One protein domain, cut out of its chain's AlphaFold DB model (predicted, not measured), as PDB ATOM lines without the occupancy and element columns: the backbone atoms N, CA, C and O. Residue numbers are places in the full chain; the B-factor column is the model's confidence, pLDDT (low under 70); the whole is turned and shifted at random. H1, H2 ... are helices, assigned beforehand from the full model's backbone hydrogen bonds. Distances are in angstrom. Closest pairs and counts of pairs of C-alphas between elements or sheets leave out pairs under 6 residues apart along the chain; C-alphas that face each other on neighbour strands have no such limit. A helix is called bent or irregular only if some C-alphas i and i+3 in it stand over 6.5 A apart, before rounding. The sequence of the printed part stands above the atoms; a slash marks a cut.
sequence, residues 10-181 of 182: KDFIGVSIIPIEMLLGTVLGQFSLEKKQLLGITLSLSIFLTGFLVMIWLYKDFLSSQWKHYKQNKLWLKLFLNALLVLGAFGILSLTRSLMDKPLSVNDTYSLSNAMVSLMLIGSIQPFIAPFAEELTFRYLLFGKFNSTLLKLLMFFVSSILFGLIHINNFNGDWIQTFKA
ATOM      1  N   LYS A  10     147.232 153.463 232.715       92.31
ATOM      2  CA  LYS A  10     146.740 153.634 231.336       92.31
ATOM      3  C   LYS A  10     147.584 152.855 230.331       92.31
ATOM      4  O   LYS A  10     147.025 152.293 229.398       92.31
ATOM      5  N   ASP A  11     148.898 152.786 230.544       92.56
ATOM      6  CA  ASP A  11     149.812 152.045 229.668       92.56
ATOM      7  C   ASP A  11     149.559 150.540 229.732       92.56
ATOM      8  O   ASP A  11     149.479 149.887 228.697       92.56
ATOM      9  N   PHE A  12     149.362 150.004 230.941       92.81
ATOM     10  CA  PHE A  12     148.997 148.598 231.115       92.81
ATOM     11  C   PHE A  12     147.658 148.285 230.449       92.81
ATOM     12  O   PHE A  12     147.580 147.324 229.693       92.81
ATOM     13  N   ILE A  13     146.640 149.131 230.652       93.56
ATOM     14  CA  ILE A  13     145.344 148.975 229.975       93.56
ATOM     15  C   ILE A  13     145.532 149.001 228.453       93.56
ATOM     16  O   ILE A  13     145.013 148.128 227.769       93.56
ATOM     17  N   GLY A  14     146.304 149.959 227.929       92.94
ATOM     18  CA  GLY A  14     146.558 150.094 226.495       92.94
ATOM     19  C   GLY A  14     147.207 148.853 225.884       92.94
ATOM     20  O   GLY A  14     146.732 148.354 224.872       92.94
ATOM     21  N   VAL A  15     148.240 148.302 226.528       93.25
ATOM     22  CA  VAL A  15     148.909 147.083 226.043       93.25
ATOM     23  C   VAL A  15     148.022 145.844 226.158       93.25
ATOM     24  O   VAL A  15     148.150 144.934 225.344       93.25
ATOM     25  N   SER A  16     147.107 145.801 227.126       93.56
ATOM     26  CA  SER A  16     146.173 144.684 227.287       93.56
ATOM     27  C   SER A  16     145.038 144.659 226.261       93.56
ATOM     28  O   SER A  16     144.425 143.606 226.112       93.56
ATOM     29  N   ILE A  17     144.760 145.752 225.539       93.94
ATOM     30  CA  ILE A  17     143.641 145.805 224.581       93.94
ATOM     31  C   ILE A  17     143.805 144.771 223.469       93.94
ATOM     32  O   ILE A  17     142.896 143.972 223.277       93.94
ATOM     33  N   ILE A  18     144.972 144.702 222.821       92.12
ATOM     34  CA  ILE A  18     145.210 143.741 221.732       92.12
ATOM     35  C   ILE A  18     145.063 142.278 222.212       92.12
ATOM     36  O   ILE A  18     144.298 141.530 221.603       92.12
ATOM     37  N   PRO A  19     145.694 141.837 223.325       91.19
ATOM     38  CA  PRO A  19     145.442 140.507 223.885       91.19
ATOM     39  C   PRO A  19     143.969 140.227 224.209       91.19
ATOM     40  O   PRO A  19     143.496 139.118 223.976       91.19
ATOM     41  N   ILE A  20     143.234 141.209 224.742       92.19
ATOM     42  CA  ILE A  20     141.806 141.052 225.048       92.19
ATOM     43  C   ILE A  20     140.998 140.878 223.759       92.19
ATOM     44  O   ILE A  20     140.184 139.961 223.684       92.19
ATOM     45  N   GLU A  21     141.235 141.703 222.737       90.44
ATOM     46  CA  GLU A  21     140.582 141.585 221.428       90.44
ATOM     47  C   GLU A  21     140.846 140.214 220.798       90.44
ATOM     48  O   GLU A  21     139.915 139.573 220.309       90.44
ATOM     49  N   MET A  22     142.080 139.712 220.889       86.81
ATOM     50  CA  MET A  22     142.432 138.370 220.427       86.81
ATOM     51  C   MET A  22     141.685 137.267 221.178       86.81
ATOM     52  O   MET A  22     141.137 136.364 220.545       86.81
ATOM     53  N   LEU A  23     141.658 137.314 222.514       87.69
ATOM     54  CA  LEU A  23     140.966 136.317 223.338       87.69
ATOM     55  C   LEU A  23     139.456 136.323 223.081       87.69
ATOM     56  O   LEU A  23     138.835 135.269 222.991       87.69
ATOM     57  N   LEU A  24     138.853 137.501 222.933       86.88
ATOM     58  CA  LEU A  24     137.438 137.607 222.595       86.88
ATOM     59  C   LEU A  24     137.171 137.117 221.166       86.88
ATOM     60  O   LEU A  24     136.184 136.422 220.936       86.88
ATOM     61  N   GLY A  25     138.065 137.415 220.220       79.69
ATOM     62  CA  GLY A  25     137.977 136.946 218.839       79.69
ATOM     63  C   GLY A  25     138.030 135.421 218.719       79.69
ATOM     64  O   GLY A  25     137.229 134.839 217.988       79.69
ATOM     65  N   THR A  26     138.911 134.749 219.469       78.31
ATOM     66  CA  THR A  26     138.983 133.276 219.474       78.31
ATOM     67  C   THR A  26     137.735 132.647 220.079       78.31
ATOM     68  O   THR A  26     137.197 131.699 219.509       78.31
ATOM     69  N   VAL A  27     137.227 133.201 221.184       79.69
ATOM     70  CA  VAL A  27     135.973 132.760 221.807       79.69
ATOM     71  C   VAL A  27     134.801 132.911 220.835       79.69
ATOM     72  O   VAL A  27     134.035 131.969 220.658       79.69
ATOM     73  N   LEU A  28     134.684 134.047 220.137       75.56
ATOM     74  CA  LEU A  28     133.648 134.240 219.116       75.56
ATOM     75  C   LEU A  28     133.771 133.252 217.950       75.56
ATOM     76  O   LEU A  28     132.753 132.752 217.472       75.56
ATOM     77  N   GLY A  29     134.995 132.944 217.515       68.44
ATOM     78  CA  GLY A  29     135.254 131.967 216.455       68.44
ATOM     79  C   GLY A  29     134.780 130.551 216.800       68.44
ATOM     80  O   GLY A  29     134.324 129.829 215.916       68.44
ATOM     81  N   GLN A  30     134.807 130.165 218.081       65.81
ATOM     82  CA  GLN A  30     134.354 128.846 218.545       65.81
ATOM     83  C   GLN A  30     132.831 128.666 218.495       65.81
ATOM     84  O   GLN A  30     132.352 127.537 218.413       65.81
ATOM     85  N   PHE A  31     132.050 129.750 218.511       62.09
ATOM     86  CA  PHE A  31     130.587 129.669 218.555       62.09
ATOM     87  C   PHE A  31     129.913 129.361 217.206       62.09
ATOM     88  O   PHE A  31     128.692 129.459 217.134       62.09
ATOM     89  N   SER A  32     130.665 128.978 216.158       54.31
ATOM     90  CA  SER A  32     130.157 128.681 214.802       54.31
ATOM     91  C   SER A  32     129.034 129.652 214.406       54.31
ATOM     92  O   SER A  32     127.847 129.334 214.306       54.31
ATOM     93  N   LEU A  33     129.423 130.906 214.179       58.78
ATOM     94  CA  LEU A  33     128.528 131.937 213.646       58.78
ATOM     95  C   LEU A  33     128.169 131.693 212.167       58.78
ATOM     96  O   LEU A  33     127.572 132.562 211.536       58.78
ATOM     97  N   GLU A  34     128.473 130.510 211.622       55.56
ATOM     98  CA  GLU A  34     128.247 130.111 210.228       55.56
ATOM     99  C   GLU A  34     126.790 130.296 209.788       55.56
ATOM    100  O   GLU A  34     126.528 130.620 208.635       55.56
ATOM    101  N   LYS A  35     125.825 130.182 210.711       56.78
ATOM    102  CA  LYS A  35     124.401 130.431 210.416       56.78
ATOM    103  C   LYS A  35     123.956 131.887 210.615       56.78
ATOM    104  O   LYS A  35     122.848 132.238 210.219       56.78
ATOM    105  N   LYS A  36     124.773 132.738 211.247       71.12
ATOM    106  CA  LYS A  36     124.464 134.145 211.568       71.12
ATOM    107  C   LYS A  36     125.665 135.057 211.293       71.12
ATOM    108  O   LYS A  36     126.131 135.775 212.176       71.12
ATOM    109  N   GLN A  37     126.109 135.075 210.039       71.44
ATOM    110  CA  GLN A  37     127.197 135.918 209.529       71.44
ATOM    111  C   GLN A  37     127.104 137.387 209.979       71.44
ATOM    112  O   GLN A  37     128.092 137.948 210.446       71.44
ATOM    113  N   LEU A  38     125.915 137.999 209.909       76.69
ATOM    114  CA  LEU A  38     125.720 139.380 210.366       76.69
ATOM    115  C   LEU A  38     126.047 139.535 211.858       76.69
ATOM    116  O   LEU A  38     126.767 140.454 212.226       76.69
ATOM    117  N   LEU A  39     125.574 138.615 212.705       80.06
ATOM    118  CA  LEU A  39     125.846 138.645 214.144       80.06
ATOM    119  C   LEU A  39     127.348 138.528 214.419       80.06
ATOM    120  O   LEU A  39     127.867 139.260 215.255       80.06
ATOM    121  N   GLY A  40     128.051 137.654 213.695       79.81
ATOM    122  CA  GLY A  40     129.491 137.481 213.859       79.81
ATOM    123  C   GLY A  40     130.290 138.720 213.478       79.81
ATOM    124  O   GLY A  40     131.116 139.186 214.261       79.81
ATOM    125  N   ILE A  41     129.985 139.303 212.318       79.12
ATOM    126  CA  ILE A  41     130.614 140.545 211.858       79.12
ATOM    127  C   ILE A  41     130.307 141.692 212.832       79.12
ATOM    128  O   ILE A  41     131.211 142.436 213.198       79.12
ATOM    129  N   THR A  42     129.063 141.825 213.302       83.25
ATOM    130  CA  THR A  42     128.677 142.879 214.255       83.25
ATOM    131  C   THR A  42     129.357 142.713 215.613       83.25
ATOM    132  O   THR A  42     129.819 143.707 216.174       83.25
ATOM    133  N   LEU A  43     129.462 141.494 216.148       85.88
ATOM    134  CA  LEU A  43     130.144 141.237 217.422       85.88
ATOM    135  C   LEU A  43     131.648 141.497 217.315       85.88
ATOM    136  O   LEU A  43     132.199 142.191 218.168       85.88
ATOM    137  N   SER A  44     132.287 141.011 216.246       85.19
ATOM    138  CA  SER A  44     133.700 141.287 215.965       85.19
ATOM    139  C   SER A  44     133.945 142.791 215.866       85.19
ATOM    140  O   SER A  44     134.752 143.339 216.613       85.19
ATOM    141  N   LEU A  45     133.166 143.492 215.037       87.94
ATOM    142  CA  LEU A  45     133.265 144.942 214.907       87.94
ATOM    143  C   LEU A  45     133.073 145.648 216.252       87.94
ATOM    144  O   LEU A  45     133.807 146.581 216.547       87.94
ATOM    145  N   SER A  46     132.127 145.206 217.081       90.94
ATOM    146  CA  SER A  46     131.869 145.818 218.390       90.94
ATOM    147  C   SER A  46     133.068 145.698 219.333       90.94
ATOM    148  O   SER A  46     133.370 146.653 220.050       90.94
ATOM    149  N   ILE A  47     133.777 144.564 219.315       91.31
ATOM    150  CA  ILE A  47     134.999 144.354 220.105       91.31
ATOM    151  C   ILE A  47     136.098 145.317 219.651       91.31
ATOM    152  O   ILE A  47     136.552 146.130 220.456       91.31
ATOM    153  N   PHE A  48     136.456 145.285 218.364       91.19
ATOM    154  CA  PHE A  48     137.520 146.135 217.812       91.19
ATOM    155  C   PHE A  48     137.177 147.627 217.897       91.19
ATOM    156  O   PHE A  48     138.039 148.461 218.159       91.19
ATOM    157  N   LEU A  49     135.904 147.992 217.723       94.44
ATOM    158  CA  LEU A  49     135.444 149.369 217.886       94.44
ATOM    159  C   LEU A  49     135.570 149.827 219.338       94.44
ATOM    160  O   LEU A  49     135.991 150.955 219.584       94.44
ATOM    161  N   THR A  50     135.244 148.965 220.300       94.94
ATOM    162  CA  THR A  50     135.399 149.288 221.722       94.94
ATOM    163  C   THR A  50     136.870 149.492 222.071       94.94
ATOM    164  O   THR A  50     137.208 150.518 222.662       94.94
ATOM    165  N   GLY A  51     137.758 148.579 221.667       94.44
ATOM    166  CA  GLY A  51     139.196 148.720 221.903       94.44
ATOM    167  C   GLY A  51     139.774 149.969 221.237       94.44
ATOM    168  O   GLY A  51     140.457 150.757 221.895       94.44
ATOM    169  N   PHE A  52     139.395 150.240 219.985       95.50
ATOM    170  CA  PHE A  52     139.736 151.479 219.285       95.50
ATOM    171  C   PHE A  52     139.293 152.729 220.060       95.50
ATOM    172  O   PHE A  52     140.112 153.606 220.334       95.50
ATOM    173  N   LEU A  53     138.023 152.817 220.469       96.62
ATOM    174  CA  LEU A  53     137.501 153.974 221.205       96.62
ATOM    175  C   LEU A  53     138.202 154.166 222.555       96.62
ATOM    176  O   LEU A  53     138.519 155.301 222.923       96.62
ATOM    177  N   VAL A  54     138.495 153.078 223.272       95.69
ATOM    178  CA  VAL A  54     139.266 153.127 224.521       95.69
ATOM    179  C   VAL A  54     140.681 153.647 224.257       95.69
ATOM    180  O   VAL A  54     141.145 154.523 224.988       95.69
ATOM    181  N   MET A  55     141.354 153.188 223.198       95.56
ATOM    182  CA  MET A  55     142.689 153.667 222.821       95.56
ATOM    183  C   MET A  55     142.693 155.153 222.463       95.56
ATOM    184  O   MET A  55     143.539 155.904 222.960       95.56
ATOM    185  N   ILE A  56     141.714 155.608 221.677       95.38
ATOM    186  CA  ILE A  56     141.536 157.031 221.371       95.38
ATOM    187  C   ILE A  56     141.323 157.831 222.657       95.38
ATOM    188  O   ILE A  56     141.951 158.872 222.836       95.38
ATOM    189  N   TRP A  57     140.481 157.354 223.576       95.94
ATOM    190  CA  TRP A  57     140.208 158.044 224.835       95.94
ATOM    191  C   TRP A  57     141.439 158.123 225.752       95.94
ATOM    192  O   TRP A  57     141.741 159.197 226.279       95.94
ATOM    193  N   LEU A  58     142.181 157.020 225.910       94.38
ATOM    194  CA  LEU A  58     143.376 156.944 226.760       94.38
ATOM    195  C   LEU A  58     144.511 157.839 226.252       94.38
ATOM    196  O   LEU A  58     145.179 158.491 227.062       94.38
ATOM    197  N   TYR A  59     144.712 157.886 224.932       93.94
ATOM    198  CA  TYR A  59     145.849 158.553 224.289       93.94
ATOM    199  C   TYR A  59     145.466 159.808 223.499       93.94
ATOM    200  O   TYR A  59     146.273 160.308 222.713       93.94
ATOM    201  N   LYS A  60     144.277 160.377 223.737       94.00
ATOM    202  CA  LYS A  60     143.762 161.562 223.025       94.00
ATOM    203  C   LYS A  60     144.746 162.732 222.975       94.00
ATOM    204  O   LYS A  60     144.852 163.400 221.951       94.00
ATOM    205  N   ASP A  61     145.479 162.978 224.063       91.12
ATOM    206  CA  ASP A  61     146.381 164.129 224.171       91.12
ATOM    207  C   ASP A  61     147.625 163.919 223.300       91.12
ATOM    208  O   ASP A  61     148.044 164.818 222.566       91.12
ATOM    209  N   PHE A  62     148.163 162.693 223.317       89.88
ATOM    210  CA  PHE A  62     149.248 162.277 222.434       89.88
ATOM    211  C   PHE A  62     148.814 162.348 220.966       89.88
ATOM    212  O   PHE A  62     149.477 163.005 220.164       89.88
ATOM    213  N   LEU A  63     147.663 161.763 220.627       91.44
ATOM    214  CA  LEU A  63     147.111 161.775 219.270       91.44
ATOM    215  C   LEU A  63     146.848 163.197 218.767       91.44
ATOM    216  O   LEU A  63     147.190 163.529 217.635       91.44
ATOM    217  N   SER A  64     146.300 164.072 219.614       92.62
ATOM    218  CA  SER A  64     146.070 165.480 219.281       92.62
ATOM    219  C   SER A  64     147.381 166.221 219.005       92.62
ATOM    220  O   SER A  64     147.469 166.995 218.048       92.62
ATOM    221  N   SER A  65     148.431 165.957 219.790       91.25
ATOM    222  CA  SER A  65     149.772 166.500 219.544       91.25
ATOM    223  C   SER A  65     150.351 166.004 218.215       91.25
ATOM    224  O   SER A  65     150.769 166.828 217.397       91.25
ATOM    225  N   GLN A  66     150.304 164.696 217.948       89.38
ATOM    226  CA  GLN A  66     150.769 164.124 216.680       89.38
ATOM    227  C   GLN A  66     149.992 164.685 215.486       89.38
ATOM    228  O   GLN A  66     150.588 165.057 214.479       89.38
ATOM    229  N   TRP A  67     148.675 164.852 215.612       90.31
ATOM    230  CA  TRP A  67     147.836 165.426 214.561       90.31
ATOM    231  C   TRP A  67     148.197 166.878 214.240       90.31
ATOM    232  O   TRP A  67     148.228 167.277 213.072       90.31
ATOM    233  N   LYS A  68     148.507 167.687 215.261       92.06
ATOM    234  CA  LYS A  68     148.994 169.060 215.059       92.06
ATOM    235  C   LYS A  68     150.312 169.063 214.284       92.06
ATOM    236  O   LYS A  68     150.415 169.785 213.296       92.06
ATOM    237  N   HIS A  69     151.272 168.223 214.666       88.75
ATOM    238  CA  HIS A  69     152.557 168.105 213.964       88.75
ATOM    239  C   HIS A  69     152.419 167.553 212.542       88.75
ATOM    240  O   HIS A  69     153.090 168.016 211.619       88.75
ATOM    241  N   TYR A  70     151.516 166.599 212.330       87.81
ATOM    242  CA  TYR A  70     151.264 166.028 211.015       87.81
ATOM    243  C   TYR A  70     150.726 167.085 210.040       87.81
ATOM    244  O   TYR A  70     151.235 167.206 208.925       87.81
ATOM    245  N   LYS A  71     149.781 167.921 210.481       91.12
ATOM    246  CA  LYS A  71     149.216 169.008 209.665       91.12
ATOM    247  C   LYS A  71     150.188 170.154 209.385       91.12
ATOM    248  O   LYS A  71     150.023 170.859 208.392       91.12
ATOM    249  N   GLN A  72     151.186 170.360 210.241       91.75
ATOM    250  CA  GLN A  72     152.186 171.409 210.050       91.75
ATOM    251  C   GLN A  72     153.118 171.073 208.881       91.75
ATOM    252  O   GLN A  72     153.698 169.991 208.849       91.75
ATOM    253  N   ASN A  73     153.323 172.034 207.976       80.31
ATOM    254  CA  ASN A  73     154.253 171.988 206.839       80.31
ATOM    255  C   ASN A  73     153.972 170.883 205.796       80.31
ATOM    256  O   ASN A  73     154.112 169.693 206.065       80.31
ATOM    257  N   LYS A  74     153.662 171.298 204.557       90.00
ATOM    258  CA  LYS A  74     153.530 170.434 203.361       90.00
ATOM    259  C   LYS A  74     152.628 169.201 203.567       90.00
ATOM    260  O   LYS A  74     153.002 168.090 203.197       90.00
ATOM    261  N   LEU A  75     151.426 169.395 204.120       91.69
ATOM    262  CA  LEU A  75     150.452 168.315 204.347       91.69
ATOM    263  C   LEU A  75     150.190 167.478 203.084       91.69
ATOM    264  O   LEU A  75     150.171 166.256 203.158       91.69
ATOM    265  N   TRP A  76     150.048 168.124 201.925       92.50
ATOM    266  CA  TRP A  76     149.820 167.437 200.650       92.50
ATOM    267  C   TRP A  76     150.954 166.466 200.285       92.50
ATOM    268  O   TRP A  76     150.685 165.353 199.850       92.50
ATOM    269  N   LEU A  77     152.214 166.846 200.538       93.19
ATOM    270  CA  LEU A  77     153.369 165.980 200.297       93.19
ATOM    271  C   LEU A  77     153.369 164.792 201.259       93.19
ATOM    272  O   LEU A  77     153.653 163.676 200.843       93.19
ATOM    273  N   LYS A  78     153.012 165.006 202.531       93.06
ATOM    274  CA  LYS A  78     152.880 163.911 203.505       93.06
ATOM    275  C   LYS A  78     151.765 162.942 203.118       93.06
ATOM    276  O   LYS A  78     151.969 161.739 203.184       93.06
ATOM    277  N   LEU A  79     150.620 163.453 202.661       92.81
ATOM    278  CA  LEU A  79     149.522 162.622 202.161       92.81
ATOM    279  C   LEU A  79     149.940 161.819 200.926       92.81
ATOM    280  O   LEU A  79     149.662 160.626 200.859       92.81
ATOM    281  N   PHE A  80     150.653 162.446 199.988       94.38
ATOM    282  CA  PHE A  80     151.203 161.762 198.820       94.38
ATOM    283  C   PHE A  80     152.203 160.666 199.212       94.38
ATOM    284  O   PHE A  80     152.089 159.536 198.744       94.38
ATOM    285  N   LEU A  81     153.142 160.965 200.115       93.81
ATOM    286  CA  LEU A  81     154.099 159.983 200.625       93.81
ATOM    287  C   LEU A  81     153.398 158.832 201.352       93.81
ATOM    288  O   LEU A  81     153.762 157.684 201.137       93.81
ATOM    289  N   ASN A  82     152.366 159.108 202.151       91.50
ATOM    290  CA  ASN A  82     151.572 158.063 202.797       91.50
ATOM    291  C   ASN A  82     150.874 157.169 201.767       91.50
ATOM    292  O   ASN A  82     150.913 155.952 201.908       91.50
ATOM    293  N   ALA A  83     150.280 157.745 200.717       92.50
ATOM    294  CA  ALA A  83     149.673 156.965 199.640       92.50
ATOM    295  C   ALA A  83     150.712 156.071 198.943       92.50
ATOM    296  O   ALA A  83     150.463 154.887 198.726       92.50
ATOM    297  N   LEU A  84     151.903 156.607 198.661       94.62
ATOM    298  CA  LEU A  84     153.002 155.843 198.074       94.62
ATOM    299  C   LEU A  84     153.487 154.715 198.998       94.62
ATOM    300  O   LEU A  84     153.728 153.606 198.531       94.62
ATOM    301  N   LEU A  85     153.595 154.970 200.305       92.75
ATOM    302  CA  LEU A  85     153.973 153.961 201.298       92.75
ATOM    303  C   LEU A  85     152.927 152.853 201.413       92.75
ATOM    304  O   LEU A  85     153.296 151.688 201.506       92.75
ATOM    305  N   VAL A  86     151.637 153.194 201.356       88.69
ATOM    306  CA  VAL A  86     150.549 152.208 201.325       88.69
ATOM    307  C   VAL A  86     150.667 151.325 200.082       88.69
ATOM    308  O   VAL A  86     150.621 150.104 200.203       88.69
ATOM    309  N   LEU A  87     150.894 151.909 198.900       90.31
ATOM    310  CA  LEU A  87     151.136 151.138 197.673       90.31
ATOM    311  C   LEU A  87     152.372 150.236 197.798       90.31
ATOM    312  O   LEU A  87     152.327 149.073 197.401       90.31
ATOM    313  N   GLY A  88     153.453 150.744 198.394       92.62
ATOM    314  CA  GLY A  88     154.651 149.962 198.695       92.62
ATOM    315  C   GLY A  88     154.367 148.784 199.630       92.62
ATOM    316  O   GLY A  88     154.801 147.671 199.350       92.62
ATOM    317  N   ALA A  89     153.583 148.996 200.691       86.75
ATOM    318  CA  ALA A  89     153.171 147.946 201.619       86.75
ATOM    319  C   ALA A  89     152.323 146.870 200.923       86.75
ATOM    320  O   ALA A  89     152.562 145.683 201.129       86.75
ATOM    321  N   PHE A  90     151.397 147.256 200.037       84.50
ATOM    322  CA  PHE A  90     150.666 146.297 199.199       84.50
ATOM    323  C   PHE A  90     151.594 145.521 198.255       84.50
ATOM    324  O   PHE A  90     151.385 144.326 198.047       84.50
ATOM    325  N   GLY A  91     152.630 146.167 197.715       87.44
ATOM    326  CA  GLY A  91     153.658 145.512 196.904       87.44
ATOM    327  C   GLY A  91     154.450 144.467 197.690       87.44
ATOM    328  O   GLY A  91     154.579 143.331 197.235       87.44
ATOM    329  N   ILE A  92     154.914 144.819 198.894       87.62
ATOM    330  CA  ILE A  92     155.597 143.889 199.807       87.62
ATOM    331  C   ILE A  92     154.663 142.732 200.158       87.62
ATOM    332  O   ILE A  92     155.041 141.583 199.976       87.62
ATOM    333  N   LEU A  93     153.418 143.013 200.550       82.44
ATOM    334  CA  LEU A  93     152.429 141.985 200.869       82.44
ATOM    335  C   LEU A  93     152.192 141.027 199.693       82.44
ATOM    336  O   LEU A  93     152.107 139.816 199.887       82.44
ATOM    337  N   SER A  94     152.084 141.554 198.470       81.44
ATOM    338  CA  SER A  94     151.926 140.742 197.261       81.44
ATOM    339  C   SER A  94     153.141 139.850 197.015       81.44
ATOM    340  O   SER A  94     152.978 138.682 196.664       81.44
ATOM    341  N   LEU A  95     154.350 140.381 197.209       84.75
ATOM    342  CA  LEU A  95     155.588 139.620 197.081       84.75
ATOM    343  C   LEU A  95     155.665 138.525 198.147       84.75
ATOM    344  O   LEU A  95     155.844 137.361 197.800       84.75
ATOM    345  N   THR A  96     155.461 138.869 199.418       80.62
ATOM    346  CA  THR A  96     155.482 137.916 200.531       80.62
ATOM    347  C   THR A  96     154.486 136.786 200.287       80.62
ATOM    348  O   THR A  96     154.863 135.625 200.380       80.62
ATOM    349  N   ARG A  97     153.260 137.096 199.842       77.19
ATOM    350  CA  ARG A  97     152.245 136.091 199.471       77.19
ATOM    351  C   ARG A  97     152.676 135.181 198.324       77.19
ATOM    352  O   ARG A  97     152.383 133.993 198.371       77.19
ATOM    353  N   SER A  98     153.366 135.711 197.315       80.44
ATOM    354  CA  SER A  98     153.857 134.903 196.188       80.44
ATOM    355  C   SER A  98     154.920 133.875 196.592       80.44
ATOM    356  O   SER A  98     155.113 132.889 195.889       80.44
ATOM    357  N   LEU A  99     155.586 134.090 197.730       82.38
ATOM    358  CA  LEU A  99     156.604 133.198 198.286       82.38
ATOM    359  C   LEU A  99     156.019 132.154 199.258       82.38
ATOM    360  O   LEU A  99     156.777 131.375 199.836       82.38
ATOM    361  N   MET A 100     154.702 132.152 199.491       74.88
ATOM    362  CA  MET A 100     154.044 131.223 200.414       74.88
ATOM    363  C   MET A 100     153.535 129.978 199.685       74.88
ATOM    364  O   MET A 100     152.854 130.070 198.668       74.88
ATOM    365  N   ASP A 101     153.819 128.804 200.257       69.00
ATOM    366  CA  ASP A 101     153.500 127.497 199.662       69.00
ATOM    367  C   ASP A 101     152.017 127.096 199.789       69.00
ATOM    368  O   ASP A 101     151.566 126.154 199.136       69.00
ATOM    369  N   LYS A 102     151.248 127.771 200.654       66.19
ATOM    370  CA  LYS A 102     149.820 127.499 200.867       66.19
ATOM    371  C   LYS A 102     149.005 128.772 200.642       66.19
ATOM    372  O   LYS A 102     149.440 129.842 201.074       66.19
ATOM    373  N   PRO A 103     147.808 128.675 200.028       59.53
ATOM    374  CA  PRO A 103     146.861 129.776 200.074       59.53
ATOM    375  C   PRO A 103     146.588 130.097 201.544       59.53
ATOM    376  O   PRO A 103     146.358 129.197 202.356       59.53
ATOM    377  N   LEU A 104     146.681 131.380 201.890       60.16
ATOM    378  CA  LEU A 104     146.333 131.854 203.222       60.16
ATOM    379  C   LEU A 104     144.932 131.354 203.565       60.16
ATOM    380  O   LEU A 104     144.040 131.409 202.717       60.16
ATOM    381  N   SER A 105     144.723 130.953 204.818       49.97
ATOM    382  CA  SER A 105     143.383 130.971 205.394       49.97
ATOM    383  C   SER A 105     142.959 132.432 205.514       49.97
ATOM    384  O   SER A 105     142.935 133.045 206.580       49.97
ATOM    385  N   VAL A 106     142.579 133.017 204.387       47.66
ATOM    386  CA  VAL A 106     141.393 133.844 204.436       47.66
ATOM    387  C   VAL A 106     140.331 132.864 204.888       47.66
ATOM    388  O   VAL A 106     140.109 131.860 204.224       47.66
ATOM    389  N   ASN A 107     139.784 133.082 206.076       44.09
ATOM    390  CA  ASN A 107     138.563 132.421 206.483       44.09
ATOM    391  C   ASN A 107     137.596 132.519 205.286       44.09
ATOM    392  O   ASN A 107     137.027 133.583 205.031       44.09
ATOM    393  N   ASP A 108     137.448 131.425 204.530       43.03
ATOM    394  CA  ASP A 108     136.552 131.294 203.370       43.03
ATOM    395  C   ASP A 108     135.086 131.510 203.768       43.03
ATOM    396  O   ASP A 108     134.181 131.504 202.936       43.03
ATOM    397  N   THR A 109     134.839 131.753 205.056       44.28
ATOM    398  CA  THR A 109     133.548 132.102 205.621       44.28
ATOM    399  C   THR A 109     132.900 133.279 204.897       44.28
ATOM    400  O   THR A 109     131.676 133.363 204.920       44.28
ATOM    401  N   TYR A 110     133.664 134.136 204.201       48.22
ATOM    402  CA  TYR A 110     133.121 135.251 203.422       48.22
ATOM    403  C   TYR A 110     133.699 135.315 202.006       48.22
ATOM    404  O   TYR A 110     134.496 136.198 201.689       48.22
ATOM    405  N   SER A 111     133.245 134.427 201.114       45.53
ATOM    406  CA  SER A 111     133.379 134.684 199.677       45.53
ATOM    407  C   SER A 111     132.778 136.069 199.382       45.53
ATOM    408  O   SER A 111     131.585 136.332 199.566       45.53
ATOM    409  N   LEU A 112     133.640 136.996 198.961       50.09
ATOM    410  CA  LEU A 112     133.260 138.372 198.639       50.09
ATOM    411  C   LEU A 112     132.257 138.414 197.472       50.09
ATOM    412  O   LEU A 112     131.579 139.412 197.273       50.09
ATOM    413  N   SER A 113     132.136 137.326 196.706       52.72
ATOM    414  CA  SER A 113     131.251 137.244 195.547       52.72
ATOM    415  C   SER A 113     129.760 137.241 195.901       52.72
ATOM    416  O   SER A 113     128.961 137.611 195.048       52.72
ATOM    417  N   ASN A 114     129.378 136.856 197.130       53.41
ATOM    418  CA  ASN A 114     127.971 136.665 197.523       53.41
ATOM    419  C   ASN A 114     127.503 137.562 198.688       53.41
ATOM    420  O   ASN A 114     126.346 137.479 199.101       53.41
ATOM    421  N   ALA A 115     128.371 138.409 199.246       62.00
ATOM    422  CA  ALA A 115     127.999 139.287 200.355       62.00
ATOM    423  C   ALA A 115     127.210 140.514 199.860       62.00
ATOM    424  O   ALA A 115     127.576 141.150 198.875       62.00
ATOM    425  N   MET A 116     126.143 140.901 200.571       72.06
ATOM    426  CA  MET A 116     125.485 142.191 200.319       72.06
ATOM    427  C   MET A 116     126.483 143.342 200.532       72.06
ATOM    428  O   MET A 116     127.278 143.309 201.471       72.06
ATOM    429  N   VAL A 117     126.391 144.399 199.718       75.81
ATOM    430  CA  VAL A 117     127.245 145.605 199.814       75.81
ATOM    431  C   VAL A 117     127.292 146.173 201.242       75.81
ATOM    432  O   VAL A 117     128.342 146.606 201.708       75.81
ATOM    433  N   SER A 118     126.181 146.113 201.980       72.62
ATOM    434  CA  SER A 118     126.110 146.533 203.386       72.62
ATOM    435  C   SER A 118     127.016 145.713 204.313       72.62
ATOM    436  O   SER A 118     127.680 146.285 205.175       72.62
ATOM    437  N   LEU A 119     127.096 144.393 204.123       74.94
ATOM    438  CA  LEU A 119     127.993 143.521 204.887       74.94
ATOM    439  C   LEU A 119     129.459 143.798 204.554       74.94
ATOM    440  O   LEU A 119     130.293 143.772 205.455       74.94
ATOM    441  N   MET A 120     129.765 144.123 203.294       75.31
ATOM    442  CA  MET A 120     131.117 144.525 202.895       75.31
ATOM    443  C   MET A 120     131.536 145.835 203.561       75.31
ATOM    444  O   MET A 120     132.638 145.925 204.096       75.31
ATOM    445  N   LEU A 121     130.649 146.837 203.577       81.12
ATOM    446  CA  LEU A 121     130.923 148.117 204.227       81.12
ATOM    447  C   LEU A 121     131.188 147.926 205.721       81.12
ATOM    448  O   LEU A 121     132.212 148.393 206.211       81.12
ATOM    449  N   ILE A 122     130.333 147.181 206.427       81.62
ATOM    450  CA  ILE A 122     130.517 146.893 207.859       81.62
ATOM    451  C   ILE A 122     131.816 146.105 208.087       81.62
ATOM    452  O   ILE A 122     132.608 146.465 208.957       81.62
ATOM    453  N   GLY A 123     132.069 145.075 207.275       79.81
ATOM    454  CA  GLY A 123     133.284 144.261 207.348       79.81
ATOM    455  C   GLY A 123     134.568 145.049 207.073       79.81
ATOM    456  O   GLY A 123     135.611 144.713 207.623       79.81
ATOM    457  N   SER A 124     134.501 146.130 206.288       83.56
ATOM    458  CA  SER A 124     135.656 146.986 205.981       83.56
ATOM    459  C   SER A 124     136.048 147.948 207.108       83.56
ATOM    460  O   SER A 124     137.170 148.450 207.122       83.56
ATOM    461  N   ILE A 125     135.161 148.189 208.081       88.44
ATOM    462  CA  ILE A 125     135.448 149.104 209.196       88.44
ATOM    463  C   ILE A 125     136.543 148.525 210.092       88.44
ATOM    464  O   ILE A 125     137.459 149.245 210.480       88.44
ATOM    465  N   GLN A 126     136.483 147.229 210.402       86.06
ATOM    466  CA  GLN A 126     137.462 146.577 211.273       86.06
ATOM    467  C   GLN A 126     138.915 146.713 210.767       86.06
ATOM    468  O   GLN A 126     139.732 147.246 211.521       86.06
ATOM    469  N   PRO A 127     139.269 146.321 209.524       84.19
ATOM    470  CA  PRO A 127     140.630 146.493 209.008       84.19
ATOM    471  C   PRO A 127     141.041 147.964 208.851       84.19
ATOM    472  O   PRO A 127     142.228 148.251 208.734       84.19
ATOM    473  N   PHE A 128     140.093 148.907 208.874       86.50
ATOM    474  CA  PHE A 128     140.394 150.336 208.913       86.50
ATOM    475  C   PHE A 128     140.755 150.833 210.324       86.50
ATOM    476  O   PHE A 128     141.661 151.653 210.464       86.50
ATOM    477  N   ILE A 129     140.072 150.355 211.371       92.25
ATOM    478  CA  ILE A 129     140.280 150.833 212.751       92.25
ATOM    479  C   ILE A 129     141.352 150.056 213.524       92.25
ATOM    480  O   ILE A 129     142.047 150.657 214.343       92.25
ATOM    481  N   ALA A 130     141.514 148.753 213.270       88.94
ATOM    482  CA  ALA A 130     142.466 147.904 213.991       88.94
ATOM    483  C   ALA A 130     143.918 148.426 213.929       88.94
ATOM    484  O   ALA A 130     144.544 148.523 214.992       88.94
ATOM    485  N   PRO A 131     144.423 148.922 212.774       90.06
ATOM    486  CA  PRO A 131     145.779 149.463 212.688       90.06
ATOM    487  C   PRO A 131     146.062 150.619 213.656       90.06
ATOM    488  O   PRO A 131     147.206 150.834 214.038       90.06
ATOM    489  N   PHE A 132     145.048 151.372 214.097       90.81
ATOM    490  CA  PHE A 132     145.251 152.445 215.075       90.81
ATOM    491  C   PHE A 132     145.561 151.907 216.474       90.81
ATOM    492  O   PHE A 132     146.445 152.433 217.156       90.81
ATOM    493  N   ALA A 133     144.826 150.882 216.916       93.00
ATOM    494  CA  ALA A 133     145.067 150.236 218.203       93.00
ATOM    495  C   ALA A 133     146.409 149.488 218.190       93.00
ATOM    496  O   ALA A 133     147.174 149.569 219.157       93.00
ATOM    497  N   GLU A 134     146.731 148.839 217.069       92.94
ATOM    498  CA  GLU A 134     148.016 148.180 216.837       92.94
ATOM    499  C   GLU A 134     149.177 149.181 216.862       92.94
ATOM    500  O   GLU A 134     150.122 148.994 217.623       92.94
ATOM    501  N   GLU A 135     149.103 150.286 216.118       92.06
ATOM    502  CA  GLU A 135     150.167 151.298 216.066       92.06
ATOM    503  C   GLU A 135     150.436 151.906 217.452       92.06
ATOM    504  O   GLU A 135     151.581 152.003 217.905       92.06
ATOM    505  N   LEU A 136     149.383 152.257 218.194       93.56
ATOM    506  CA  LEU A 136     149.530 152.763 219.557       93.56
ATOM    507  C   LEU A 136     150.130 151.709 220.505       93.56
ATOM    508  O   LEU A 136     150.964 152.044 221.347       93.56
ATOM    509  N   THR A 137     149.760 150.439 220.367       93.81
ATOM    510  CA  THR A 137     150.286 149.364 221.220       93.81
ATOM    511  C   THR A 137     151.735 149.028 220.874       93.81
ATOM    512  O   THR A 137     152.618 149.112 221.727       93.81
ATOM    513  N   PHE A 138     152.015 148.684 219.621       92.88
ATOM    514  CA  PHE A 138     153.315 148.173 219.196       92.88
ATOM    515  C   PHE A 138     154.351 149.275 218.994       92.88
ATOM    516  O   PHE A 138     155.496 149.121 219.428       92.88
ATOM    517  N   ARG A 139     153.984 150.406 218.382       90.00
ATOM    518  CA  ARG A 139     154.942 151.487 218.102       90.00
ATOM    519  C   ARG A 139     155.029 152.495 219.221       90.00
ATOM    520  O   ARG A 139     156.141 152.850 219.604       90.00
ATOM    521  N   TYR A 140     153.913 152.946 219.781       90.44
ATOM    522  CA  TYR A 140     153.974 153.943 220.849       90.44
ATOM    523  C   TYR A 140     154.318 153.324 222.214       90.44
ATOM    524  O   TYR A 140     155.322 153.718 222.813       90.44
ATOM    525  N   LEU A 141     153.553 152.337 222.695       91.12
ATOM    526  CA  LEU A 141     153.737 151.766 224.038       91.12
ATOM    527  C   LEU A 141     154.924 150.804 224.126       91.12
ATOM    528  O   LEU A 141     155.772 150.966 225.006       91.12
ATOM    529  N   LEU A 142     155.008 149.831 223.217       89.12
ATOM    530  CA  LEU A 142     156.050 148.805 223.253       89.12
ATOM    531  C   LEU A 142     157.383 149.277 222.670       89.12
ATOM    532  O   LEU A 142     158.412 148.790 223.104       89.12
ATOM    533  N   PHE A 143     157.425 150.236 221.746       86.31
ATOM    534  CA  PHE A 143     158.698 150.717 221.188       86.31
ATOM    535  C   PHE A 143     159.045 152.150 221.625       86.31
ATOM    536  O   PHE A 143     160.149 152.418 222.104       86.31
ATOM    537  N   GLY A 144     158.099 153.082 221.513       82.81
ATOM    538  CA  GLY A 144     158.323 154.522 221.639       82.81
ATOM    539  C   GLY A 144     158.605 155.029 223.054       82.81
ATOM    540  O   GLY A 144     159.309 156.028 223.204       82.81
ATOM    541  N   LYS A 145     158.115 154.353 224.103       82.62
ATOM    542  CA  LYS A 145     158.314 154.784 225.504       82.62
ATOM    543  C   LYS A 145     159.718 154.538 226.058       82.62
ATOM    544  O   LYS A 145     160.053 155.054 227.127       82.62
ATOM    545  N   PHE A 146     160.538 153.743 225.381       82.75
ATOM    546  CA  PHE A 146     161.862 153.387 225.872       82.75
ATOM    547  C   PHE A 146     162.887 154.432 225.445       82.75
ATOM    548  O   PHE A 146     162.976 154.760 224.274       82.75
ATOM    549  N   ASN A 147     163.683 154.964 226.378       78.75
ATOM    550  CA  ASN A 147     164.682 155.999 226.060       78.75
ATOM    551  C   ASN A 147     166.074 155.431 225.748       78.75
ATOM    552  O   ASN A 147     166.852 156.080 225.054       78.75
ATOM    553  N   SER A 148     166.392 154.234 226.246       87.00
ATOM    554  CA  SER A 148     167.678 153.577 225.994       87.00
ATOM    555  C   SER A 148     167.720 152.992 224.583       87.00
ATOM    556  O   SER A 148     166.808 152.262 224.199       87.00
ATOM    557  N   THR A 149     168.785 153.270 223.828       87.50
ATOM    558  CA  THR A 149     168.998 152.734 222.472       87.50
ATOM    559  C   THR A 149     168.995 151.208 222.456       87.50
ATOM    560  O   THR A 149     168.337 150.612 221.608       87.50
ATOM    561  N   LEU A 150     169.665 150.576 223.426       89.56
ATOM    562  CA  LEU A 150     169.688 149.118 223.547       89.56
ATOM    563  C   LEU A 150     168.282 148.568 223.805       89.56
ATOM    564  O   LEU A 150     167.867 147.595 223.185       89.56
ATOM    565  N   LEU A 151     167.526 149.225 224.685       87.12
ATOM    566  CA  LEU A 151     166.174 148.793 225.018       87.12
ATOM    567  C   LEU A 151     165.202 149.014 223.855       87.12
ATOM    568  O   LEU A 151     164.365 148.158 223.610       87.12
ATOM    569  N   LYS A 152     165.346 150.101 223.088       88.69
ATOM    570  CA  LYS A 152     164.604 150.302 221.834       88.69
ATOM    571  C   LYS A 152     164.910 149.208 220.818       88.69
ATOM    572  O   LYS A 152     163.985 148.717 220.189       88.69
ATOM    573  N   LEU A 153     166.177 148.819 220.664       90.62
ATOM    574  CA  LEU A 153     166.565 147.742 219.751       90.62
ATOM    575  C   LEU A 153     165.947 146.407 220.180       90.62
ATOM    576  O   LEU A 153     165.348 145.720 219.361       90.62
ATOM    577  N   LEU A 154     166.025 146.064 221.467       90.62
ATOM    578  CA  LEU A 154     165.374 144.865 221.999       90.62
ATOM    579  C   LEU A 154     163.859 144.911 221.774       90.62
ATOM    580  O   LEU A 154     163.274 143.967 221.246       90.62
ATOM    581  N   MET A 155     163.229 146.034 222.104       90.81
ATOM    582  CA  MET A 155     161.791 146.205 221.941       90.81
ATOM    583  C   MET A 155     161.346 146.265 220.480       90.81
ATOM    584  O   MET A 155     160.217 145.891 220.184       90.81
ATOM    585  N   PHE A 156     162.213 146.661 219.548       90.00
ATOM    586  CA  PHE A 156     161.950 146.546 218.116       90.00
ATOM    587  C   PHE A 156     161.716 145.083 217.724       90.00
ATOM    588  O   PHE A 156     160.696 144.781 217.101       90.00
ATOM    589  N   PHE A 157     162.588 144.165 218.157       90.56
ATOM    590  CA  PHE A 157     162.406 142.733 217.906       90.56
ATOM    591  C   PHE A 157     161.177 142.180 218.629       90.56
ATOM    592  O   PHE A 157     160.363 141.511 218.001       90.56
ATOM    593  N   VAL A 158     160.990 142.514 219.912       90.69
ATOM    594  CA  VAL A 158     159.812 142.081 220.686       90.69
ATOM    595  C   VAL A 158     158.517 142.546 220.022       90.69
ATOM    596  O   VAL A 158     157.616 141.740 219.816       90.69
ATOM    597  N   SER A 159     158.427 143.823 219.640       90.50
ATOM    598  CA  SER A 159     157.242 144.379 218.982       90.50
ATOM    599  C   SER A 159     156.964 143.705 217.639       90.50
ATOM    600  O   SER A 159     155.818 143.368 217.376       90.50
ATOM    601  N   SER A 160     157.999 143.433 216.837       87.44
ATOM    602  CA  SER A 160     157.859 142.769 215.535       87.44
ATOM    603  C   SER A 160     157.401 141.316 215.678       87.44
ATOM    604  O   SER A 160     156.504 140.881 214.964       87.44
ATOM    605  N   ILE A 161     157.970 140.574 216.635       87.31
ATOM    606  CA  ILE A 161     157.572 139.188 216.912       87.31
ATOM    607  C   ILE A 161     156.132 139.147 217.419       87.31
ATOM    608  O   ILE A 161     155.321 138.406 216.874       87.31
ATOM    609  N   LEU A 162     155.792 139.956 218.427       89.50
ATOM    610  CA  LEU A 162     154.433 139.998 218.964       89.50
ATOM    611  C   LEU A 162     153.421 140.417 217.890       89.50
ATOM    612  O   LEU A 162     152.362 139.807 217.806       89.50
ATOM    613  N   PHE A 163     153.762 141.385 217.036       87.56
ATOM    614  CA  PHE A 163     152.920 141.793 215.910       87.56
ATOM    615  C   PHE A 163     152.677 140.646 214.917       87.56
ATOM    616  O   PHE A 163     151.552 140.449 214.475       87.56
ATOM    617  N   GLY A 164     153.685 139.829 214.597       82.62
ATOM    618  CA  GLY A 164     153.473 138.621 213.789       82.62
ATOM    619  C   GLY A 164     152.574 137.599 214.495       82.62
ATOM    620  O   GLY A 164     151.622 137.082 213.911       82.62
ATOM    621  N   LEU A 165     152.824 137.351 215.783       84.94
ATOM    622  CA  LEU A 165     152.092 136.359 216.577       84.94
ATOM    623  C   LEU A 165     150.602 136.665 216.719       84.94
ATOM    624  O   LEU A 165     149.800 135.730 216.717       84.94
ATOM    625  N   ILE A 166     150.205 137.938 216.804       85.75
ATOM    626  CA  ILE A 166     148.779 138.278 216.894       85.75
ATOM    627  C   ILE A 166     147.988 137.897 215.631       85.75
ATOM    628  O   ILE A 166     146.769 137.752 215.687       85.75
ATOM    629  N   HIS A 167     148.679 137.649 214.515       81.00
ATOM    630  CA  HIS A 167     148.090 137.250 213.241       81.00
ATOM    631  C   HIS A 167     148.142 135.738 212.986       81.00
ATOM    632  O   HIS A 167     147.715 135.301 211.923       81.00
ATOM    633  N   ILE A 168     148.604 134.914 213.934       77.38
ATOM    634  CA  ILE A 168     148.761 133.461 213.739       77.38
ATOM    635  C   ILE A 168     147.470 132.753 213.284       77.38
ATOM    636  O   ILE A 168     147.504 131.813 212.486       77.38
ATOM    637  N   ASN A 169     146.313 133.245 213.736       74.69
ATOM    638  CA  ASN A 169     145.008 132.715 213.339       74.69
ATOM    639  C   ASN A 169     144.705 132.953 211.850       74.69
ATOM    640  O   ASN A 169     143.981 132.165 211.250       74.69
ATOM    641  N   ASN A 170     145.308 133.968 211.225       73.19
ATOM    642  CA  ASN A 170     145.193 134.218 209.783       73.19
ATOM    643  C   ASN A 170     146.002 133.206 208.948       73.19
ATOM    644  O   ASN A 170     145.837 133.125 207.732       73.19
ATOM    645  N   PHE A 171     146.869 132.420 209.594       68.81
ATOM    646  CA  PHE A 171     147.711 131.400 208.968       68.81
ATOM    647  C   PHE A 171     147.322 129.978 209.398       68.81
ATOM    648  O   PHE A 171     148.163 129.085 209.351       68.81
ATOM    649  N   ASN A 172     146.077 129.732 209.832       68.06
ATOM    650  CA  ASN A 172     145.626 128.415 210.325       68.06
ATOM    651  C   ASN A 172     146.471 127.843 211.485       68.06
ATOM    652  O   ASN A 172     146.551 126.625 211.648       68.06
ATOM    653  N   GLY A 173     147.154 128.678 212.273       67.50
ATOM    654  CA  GLY A 173     148.082 128.174 213.291       67.50
ATOM    655  C   GLY A 173     149.452 127.738 212.750       67.50
ATOM    656  O   GLY A 173     150.247 127.179 213.505       67.50
ATOM    657  N   ASP A 174     149.758 127.970 211.468       74.12
ATOM    658  CA  ASP A 174     151.054 127.645 210.867       74.12
ATOM    659  C   ASP A 174     152.111 128.684 211.276       74.12
ATOM    660  O   ASP A 174     152.194 129.799 210.748       74.12
ATOM    661  N   TRP A 175     152.935 128.302 212.250       75.88
ATOM    662  CA  TRP A 175     154.003 129.135 212.798       75.88
ATOM    663  C   TRP A 175     155.042 129.533 211.749       75.88
ATOM    664  O   TRP A 175     155.496 130.675 211.742       75.88
ATOM    665  N   ILE A 176     155.405 128.617 210.845       73.25
ATOM    666  CA  ILE A 176     156.429 128.872 209.823       73.25
ATOM    667  C   ILE A 176     155.920 129.939 208.858       73.25
ATOM    668  O   ILE A 176     156.651 130.872 208.532       73.25
ATOM    669  N   GLN A 177     154.660 129.839 208.437       70.00
ATOM    670  CA  GLN A 177     154.035 130.857 207.597       70.00
ATOM    671  C   GLN A 177     153.863 132.191 208.325       70.00
ATOM    672  O   GLN A 177     154.130 133.229 207.730       70.00
ATOM    673  N   THR A 178     153.520 132.172 209.614       69.19
ATOM    674  CA  THR A 178     153.372 133.388 210.433       69.19
ATOM    675  C   THR A 178     154.690 134.162 210.559       69.19
ATOM    676  O   THR A 178     154.701 135.385 210.450       69.19
ATOM    677  N   PHE A 179     155.826 133.474 210.722       66.31
ATOM    678  CA  PHE A 179     157.150 134.117 210.738       66.31
ATOM    679  C   PHE A 179     157.636 134.561 209.353       66.31
ATOM    680  O   PHE A 179     158.424 135.498 209.259       66.31
ATOM    681  N   LYS A 180     157.190 133.886 208.288       64.00
ATOM    682  CA  LYS A 180     157.494 134.238 206.891       64.00
ATOM    683  C   LYS A 180     156.633 135.380 206.349       64.00
ATOM    684  O   LYS A 180     156.905 135.824 205.239       64.00
ATOM    685  N   ALA A 181     155.625 135.832 207.094       55.19
ATOM    686  CA  ALA A 181     154.652 136.817 206.638       55.19
ATOM    687  C   ALA A 181     154.852 138.274 207.126       55.19
ATOM    688  O   ALA A 181     153.834 138.964 207.229       55.19
TER     689      ALA A 181
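What this domain is: This is residues 10 to 181 of the 182 residues of an uncharacterized protein of Paenibacillus polysaccharolyticus (UniProt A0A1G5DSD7). H1 and the arm H2a form a long antiparallel helical hairpin, and H4, which is bent but runs nearly straight, passes slantwise over it, with H5 folding back along its second arm H4b and the small helices H6 and H7 following. H2b turns off at the end of H2a, and H3 runs back at a distance from this core, making a loose frame round an empty space, with residues 80 to 91 of H3 standing free. The printed part has 172 residues with seven named helices, H1 to H7 in order, and no named strand; the class is all helix. The whole is compact, with a radius of gyration of the C-alphas of 17.8 A and spans of 48 by 35 by 34 A.

Where its parts are: H1, residues 10 to 30, begins at C-alpha 10 (146.740, 153.634, 231.336) and is 30.5 A long; it is irregular, but only just, with C-alphas 15 and 18 6.6 A apart, and has a kink of 33 degrees near residue 18. H2, residues 37 to 71, was assigned as one helix by its hydrogen bonds but is bent, with C-alphas 58 and 61 8.2 A apart; its arms are H2a, residues 37 to 58, 31.6 A, and H2b, residues 61 to 71, 15.6 A. H3, residues 75 to 98, is 34.6 A long and ends at C-alpha 98 (153.857, 134.903, 196.188). H4, residues 117 to 144, was likewise assigned as one helix but is bent, with C-alphas 128 and 131 6.6 A apart; its arms are H4a, residues 117 to 128, and H4b, residues 131 to 144. H5, residues 149 to 165, is 24.3 A long; H6 is residues 168 to 171 and H7 residues 175 to 180, ending at C-alpha 180 (157.494, 134.238, 206.891).

How they stand to each other: H1, H2a and H4b form a bundle, three helical pieces that touch one another. H1 and H2a are a hairpin at a shallow tilt of 4 degrees, closest at the C-alphas of Ile 17 and Gly 51, 6.0 A. H4b touches H1, with residues 11 to 18 of H1 alone, at a steep tilt of 43 degrees, closest at the C-alphas of Val 15 and Thr 137, 5.5 A. It touches H2a at the C-alphas of Phe 52 and Ala 133, 5.6 A, with residues 51 to 55 of H2a alone. H4a touches H2a, closest at the C-alphas of Leu 45 and Gln 126, 5.8 A, at a shallow tilt of 34 degrees, only just short of steep. H4b and H5 are a hairpin, closest at the C-alphas of Phe 138 and Ser 159, 5.5 A. H5 and H7 only just touch, with 3 pairs of C-alphas within 8 A, closest at Gly 164 and Thr 178, 6.2 A; H6 and H7 touch only at the corner, closest at the C-alphas of Ile 168 and Thr 178, 5.7 A. H2a and H2b stand about perpendicular, at 89 degrees, and H3 is close but not clearly touching to H2b, at the C-alphas of Tyr 70 and Lys 78, 8.0 A, and to H7, at those of Thr 96 and Lys 180, 7.6 A. H3 is apart from H1, H2a, H4a, H4b, H5 and H6. Every O i to N i+4 pair is within hydrogen-bond range in H2a, H2b, H3, H5 and H7; the counts are 15 of 17 in H1, 6 of 8 in H4a and 8 of 10 in H4b, and H6 is too short for such a pair.

The domain as a whole: The two C-alphas farthest apart are those of Asn 114 and Ser 148, 51.7 A. The printed part has no cut. The link from H3 to H4, residues 99 to 116, is long; the link from H1 to H2 is short, and the others are tight. The mean pLDDT of the printed part is 82.2, and it is under 70 at residues 29 to 35, 101 to 115, 171 to 173 and 178 to 181.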